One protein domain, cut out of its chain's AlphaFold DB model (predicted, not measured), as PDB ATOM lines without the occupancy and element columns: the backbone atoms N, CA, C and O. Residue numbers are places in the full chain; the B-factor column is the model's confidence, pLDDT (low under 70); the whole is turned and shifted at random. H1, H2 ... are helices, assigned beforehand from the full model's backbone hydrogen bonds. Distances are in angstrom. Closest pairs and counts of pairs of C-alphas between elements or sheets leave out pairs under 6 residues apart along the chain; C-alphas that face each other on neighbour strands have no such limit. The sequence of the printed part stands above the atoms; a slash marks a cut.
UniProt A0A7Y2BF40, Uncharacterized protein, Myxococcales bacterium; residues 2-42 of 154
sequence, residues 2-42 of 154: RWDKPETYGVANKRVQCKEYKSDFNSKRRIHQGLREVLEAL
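What this domain is: This is residues 2 to 42 of the 154 residues of an uncharacterized protein of Myxococcales bacterium (UniProt A0A7Y2BF40). Little regular structure: a wide, open U, with residues 2 to 15 folding back on themselves at one end beside short H1, a link crossing to the other end, and H2 as the opposite arm, where residues 36 to 42 stick out. The 41 printed residues hold two named helices, H1 then H2, and no named strand; the class is all helix, with 15 residues in named elements. The whole is only just loose, close to extended, with a radius of gyration of the C-alphas of 13.3 A and spans of 34 by 24 by 15 A.

Where its parts are: Start at C-alpha 2, (22.805, -44.192, -48.040). Find H1 at residues 16 to 19, from C-alpha 16 at (28.562, -50.793, -36.649). H2, residues 31 to 41, runs 15.4 A to C-alpha 41 at (4.730, -35.762, -41.381).

How they stand to each other: Look at residues 8 to 9, paired antiparallel with residues 14 to 15. H1 and H2 are apart, with no C-alpha of one within 8 A of the other. In H2 every O i to N i+4 pair is within hydrogen-bond range; H1 is too short for such a pair.

The domain as a whole: The C-alphas farthest apart, Val 11 and Glu 40, are 37.0 A apart. The link from H1 to H2, 11 residues, is long. The printed part has no cut, and no printed residue is under 70 in pLDDT.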
ATOM      1  N   ARG A   2      21.659 -45.099 -48.294       75.56
ATOM      2  CA  ARG A   2      22.805 -44.192 -48.040       75.56
ATOM      3  C   ARG A   2      23.989 -44.400 -48.999       75.56
ATOM      4  O   ARG A   2      24.892 -43.578 -48.993       75.56
ATOM      5  N   TRP A   3      23.948 -45.456 -49.823       82.88
ATOM      6  CA  TRP A   3      24.947 -45.773 -50.860       82.88
ATOM      7  C   TRP A   3      26.406 -45.769 -50.370       82.88
ATOM      8  O   TRP A   3      27.333 -45.519 -51.128       82.88
ATOM      9  N   ASP A   4      26.604 -46.071 -49.091       90.81
ATOM     10  CA  ASP A   4      27.884 -46.085 -48.397       90.81
ATOM     11  C   ASP A   4      28.374 -47.521 -48.144       90.81
ATOM     12  O   ASP A   4      27.590 -48.476 -48.127       90.81
ATOM     13  N   LYS A   5      29.684 -47.665 -47.906       89.62
ATOM     14  CA  LYS A   5      30.339 -48.918 -47.500       89.62
ATOM     15  C   LYS A   5      30.725 -48.832 -46.015       89.62
ATOM     16  O   LYS A   5      31.873 -48.522 -45.706       89.62
ATOM     17  N   PRO A   6      29.772 -49.023 -45.088       91.12
ATOM     18  CA  PRO A   6      30.038 -48.911 -43.659       91.12
ATOM     19  C   PRO A   6      30.893 -50.080 -43.168       91.12
ATOM     20  O   PRO A   6      30.874 -51.170 -43.740       91.12
ATOM     21  N   GLU A   7      31.556 -49.878 -42.038       94.38
ATOM     22  CA  GLU A   7      32.094 -50.979 -41.249       94.38
ATOM     23  C   GLU A   7      30.953 -51.863 -40.704       94.38
ATOM     24  O   GLU A   7      29.852 -51.381 -40.386       94.38
ATOM     25  N   THR A   8      31.203 -53.170 -40.595       95.19
ATOM     26  CA  THR A   8      30.218 -54.168 -40.162       95.19
ATOM     27  C   THR A   8      30.738 -55.054 -39.031       95.19
ATOM     28  O   THR A   8      31.937 -55.161 -38.804       95.19
ATOM     29  N   TYR A   9      29.830 -55.704 -38.297       93.50
ATOM     30  CA  TYR A   9      30.180 -56.635 -37.223       93.50
ATOM     31  C   TYR A   9      29.250 -57.856 -37.155       93.50
ATOM     32  O   TYR A   9      28.080 -57.808 -37.556       93.50
ATOM     33  N   GLY A  10      29.766 -58.933 -36.551       90.62
ATOM     34  CA  GLY A  10      29.045 -60.180 -36.292       90.62
ATOM     35  C   GLY A  10      28.728 -60.993 -37.551       90.62
ATOM     36  O   GLY A  10      28.924 -60.544 -38.674       90.62
ATOM     37  N   VAL A  11      28.177 -62.193 -37.357       87.44
ATOM     38  CA  VAL A  11      27.881 -63.149 -38.446       87.44
ATOM     39  C   VAL A  11      26.920 -62.571 -39.492       87.44
ATOM     40  O   VAL A  11      27.057 -62.824 -40.683       87.44
ATOM     41  N   ALA A  12      25.966 -61.745 -39.060       86.88
ATOM     42  CA  ALA A  12      24.986 -61.113 -39.942       86.88
ATOM     43  C   ALA A  12      25.497 -59.832 -40.636       86.88
ATOM     44  O   ALA A  12      24.698 -59.157 -41.281       86.88
ATOM     45  N   ASN A  13      26.778 -59.462 -40.473       92.19
ATOM     46  CA  ASN A  13      27.382 -58.249 -41.043       92.19
ATOM     47  C   ASN A  13      26.549 -56.976 -40.804       92.19
ATOM     48  O   ASN A  13      26.297 -56.180 -41.709       92.19
ATOM     49  N   LYS A  14      26.101 -56.770 -39.561       89.31
ATOM     50  CA  LYS A  14      25.325 -55.576 -39.196       89.31
ATOM     51  C   LYS A  14      26.218 -54.341 -39.257       89.31
ATOM     52  O   LYS A  14      27.375 -54.415 -38.863       89.31
ATOM     53  N   ARG A  15      25.673 -53.196 -39.679       91.88
ATOM     54  CA  ARG A  15      26.379 -51.902 -39.648       91.88
ATOM     55  C   ARG A  15      26.800 -51.555 -38.216       91.88
ATOM     56  O   ARG A  15      25.978 -51.691 -37.310       91.88
ATOM     57  N   VAL A  16      28.036 -51.093 -38.002       92.50
ATOM     58  CA  VAL A  16      28.562 -50.793 -36.649       92.50
ATOM     59  C   VAL A  16      27.685 -49.825 -35.856       92.50
ATOM     60  O   VAL A  16      27.487 -50.028 -34.660       92.50
ATOM     61  N   GLN A  17      27.051 -48.861 -36.523       89.44
ATOM     62  CA  GLN A  17      26.195 -47.869 -35.873       89.44
ATOM     63  C   GLN A  17      24.936 -48.483 -35.230       89.44
ATOM     64  O   GLN A  17      24.371 -47.904 -34.305       89.44
ATOM     65  N   CYS A  18      24.521 -49.691 -35.635       88.25
ATOM     66  CA  CYS A  18      23.432 -50.420 -34.976       88.25
ATOM     67  C   CYS A  18      23.751 -50.815 -33.519       88.25
ATOM     68  O   CYS A  18      22.860 -51.299 -32.803       88.25
ATOM     69  N   LYS A  19      25.008 -50.663 -33.073       88.00
ATOM     70  CA  LYS A  19      25.391 -50.776 -31.660       88.00
ATOM     71  C   LYS A  19      24.904 -49.577 -30.845       88.00
ATOM     72  O   LYS A  19      24.450 -49.780 -29.727       88.00
ATOM     73  N   GLU A  20      24.936 -48.384 -31.431       89.06
ATOM     74  CA  GLU A  20      24.682 -47.113 -30.746       89.06
ATOM     75  C   GLU A  20      23.238 -46.639 -30.908       89.06
ATOM     76  O   GLU A  20      22.626 -46.201 -29.939       89.06
ATOM     77  N   TYR A  21      22.653 -46.789 -32.101       84.06
ATOM     78  CA  TYR A  21      21.264 -46.408 -32.346       84.06
ATOM     79  C   TYR A  21      20.390 -47.617 -32.692       84.06
ATOM     80  O   TYR A  21      20.800 -48.565 -33.372       84.06
ATOM     81  N   LYS A  22      19.141 -47.583 -32.224       85.56
ATOM     82  CA  LYS A  22      18.115 -48.590 -32.520       85.56
ATOM     83  C   LYS A  22      16.996 -47.936 -33.319       85.56
ATOM     84  O   LYS A  22      16.585 -46.835 -32.994       85.56
ATOM     85  N   SER A  23      16.492 -48.637 -34.331       88.75
ATOM     86  CA  SER A  23      15.308 -48.198 -35.076       88.75
ATOM     87  C   SER A  23      14.050 -48.374 -34.229       88.75
ATOM     88  O   SER A  23      13.870 -49.427 -33.606       88.75
ATOM     89  N   ASP A  24      13.166 -47.381 -34.242       92.62
ATOM     90  CA  ASP A  24      11.859 -47.457 -33.582       92.62
ATOM     91  C   ASP A  24      10.948 -48.487 -34.249       92.62
ATOM     92  O   ASP A  24      10.248 -49.232 -33.563       92.62
ATOM     93  N   PHE A  25      11.085 -48.663 -35.565       91.56
ATOM     94  CA  PHE A  25      10.383 -49.689 -36.340       91.56
ATOM     95  C   PHE A  25      10.835 -51.122 -36.023       91.56
ATOM     96  O   PHE A  25      10.148 -52.074 -36.372       91.56
ATOM     97  N   ASN A  26      11.973 -51.300 -35.341       88.94
ATOM     98  CA  ASN A  26      12.434 -52.609 -34.858       88.94
ATOM     99  C   ASN A  26      12.253 -52.760 -33.337       88.94
ATOM    100  O   ASN A  26      13.003 -53.476 -32.671       88.94
ATOM    101  N   SER A  27      11.298 -52.029 -32.760       91.06
ATOM    102  CA  SER A  27      10.958 -52.103 -31.343       91.06
ATOM    103  C   SER A  27       9.454 -52.225 -31.165       91.06
ATOM    104  O   SER A  27       8.717 -51.288 -31.455       91.06
ATOM    105  N   LYS A  28       8.997 -53.338 -30.578       91.19
ATOM    106  CA  LYS A  28       7.576 -53.541 -30.246       91.19
ATOM    107  C   LYS A  28       6.983 -52.388 -29.425       91.19
ATOM    108  O   LYS A  28       5.816 -52.063 -29.579       91.19
ATOM    109  N   ARG A  29       7.795 -51.755 -28.569       94.12
ATOM    110  CA  ARG A  29       7.356 -50.644 -27.710       94.12
ATOM    111  C   ARG A  29       7.271 -49.302 -28.438       94.12
ATOM    112  O   ARG A  29       6.478 -48.472 -28.024       94.12
ATOM    113  N   ARG A  30       8.099 -49.066 -29.463       95.12
ATOM    114  CA  ARG A  30       8.237 -47.737 -30.096       95.12
ATOM    115  C   ARG A  30       7.648 -47.641 -31.500       95.12
ATOM    116  O   ARG A  30       7.365 -46.539 -31.948       95.12
ATOM    117  N   ILE A  31       7.413 -48.769 -32.170       95.56
ATOM    118  CA  ILE A  31       6.948 -48.796 -33.564       95.56
ATOM    119  C   ILE A  31       5.647 -48.017 -33.792       95.56
ATOM    120  O   ILE A  31       5.539 -47.322 -34.795       95.56
ATOM    121  N   HIS A  32       4.692 -48.091 -32.862       94.81
ATOM    122  CA  HIS A  32       3.404 -47.404 -32.984       94.81
ATOM    123  C   HIS A  32       3.583 -45.886 -33.047       94.81
ATOM    124  O   HIS A  32       3.038 -45.232 -33.931       94.81
ATOM    125  N   GLN A  33       4.413 -45.342 -32.154       95.31
ATOM    126  CA  GLN A  33       4.719 -43.917 -32.131       95.31
ATOM    127  C   GLN A  33       5.515 -43.498 -33.375       95.31
ATOM    128  O   GLN A  33       5.161 -42.521 -34.025       95.31
ATOM    129  N   GLY A  34       6.523 -44.282 -33.768       95.75
ATOM    130  CA  GLY A  34       7.309 -43.989 -34.970       95.75
ATOM    131  C   GLY A  34       6.476 -44.006 -36.260       95.75
ATOM    132  O   GLY A  34       6.704 -43.195 -37.154       95.75
ATOM    133  N   LEU A  35       5.481 -44.896 -36.366       95.69
ATOM    134  CA  LEU A  35       4.533 -44.891 -37.485       95.69
ATOM    135  C   LEU A  35       3.642 -43.652 -37.464       95.69
ATOM    136  O   LEU A  35       3.483 -43.028 -38.509       95.69
ATOM    137  N   ARG A  36       3.100 -43.282 -36.298       95.12
ATOM    138  CA  ARG A  36       2.273 -42.080 -36.138       95.12
ATOM    139  C   ARG A  36       3.021 -40.826 -36.594       95.12
ATOM    140  O   ARG A  36       2.508 -40.094 -37.432       95.12
ATOM    141  N   GLU A  37       4.262 -40.649 -36.150       96.00
ATOM    142  CA  GLU A  37       5.107 -39.509 -36.538       96.00
ATOM    143  C   GLU A  37       5.372 -39.457 -38.048       96.00
ATOM    144  O   GLU A  37       5.297 -38.391 -38.662       96.00
ATOM    145  N   VAL A  38       5.648 -40.610 -38.674       95.25
ATOM    146  CA  VAL A  38       5.803 -40.678 -40.133       95.25
ATOM    147  C   VAL A  38       4.504 -40.296 -40.822       95.25
ATOM    148  O   VAL A  38       4.531 -39.460 -41.722       95.25
ATOM    149  N   LEU A  39       3.381 -40.888 -40.413       94.69
ATOM    150  CA  LEU A  39       2.083 -40.602 -41.008       94.69
ATOM    151  C   LEU A  39       1.782 -39.108 -40.903       94.69
ATOM    152  O   LEU A  39       1.580 -38.485 -41.938       94.69
ATOM    153  N   GLU A  40       1.861 -38.508 -39.717       93.81
ATOM    154  CA  GLU A  40       1.648 -37.072 -39.482       93.81
ATOM    155  C   GLU A  40       2.533 -36.177 -40.363       93.81
ATOM    156  O   GLU A  40       2.046 -35.197 -40.931       93.81
ATOM    157  N   ALA A  41       3.805 -36.535 -40.557       96.19
ATOM    158  CA  ALA A  41       4.730 -35.762 -41.381       96.19
ATOM    159  C   ALA A  41       4.474 -35.878 -42.898       96.19
ATOM    160  O   ALA A  41       4.910 -35.012 -43.669       96.19
ATOM    161  N   LEU A  42       3.793 -36.933 -43.362       95.56
ATOM    162  CA  LEU A  42       3.566 -37.171 -44.787       95.56
ATOM    163  C   LEU A  42       2.605 -36.144 -45.396       95.56
ATOM    164  O   LEU A  42       1.469 -35.973 -44.955       95.56
TER     165      LEU A  42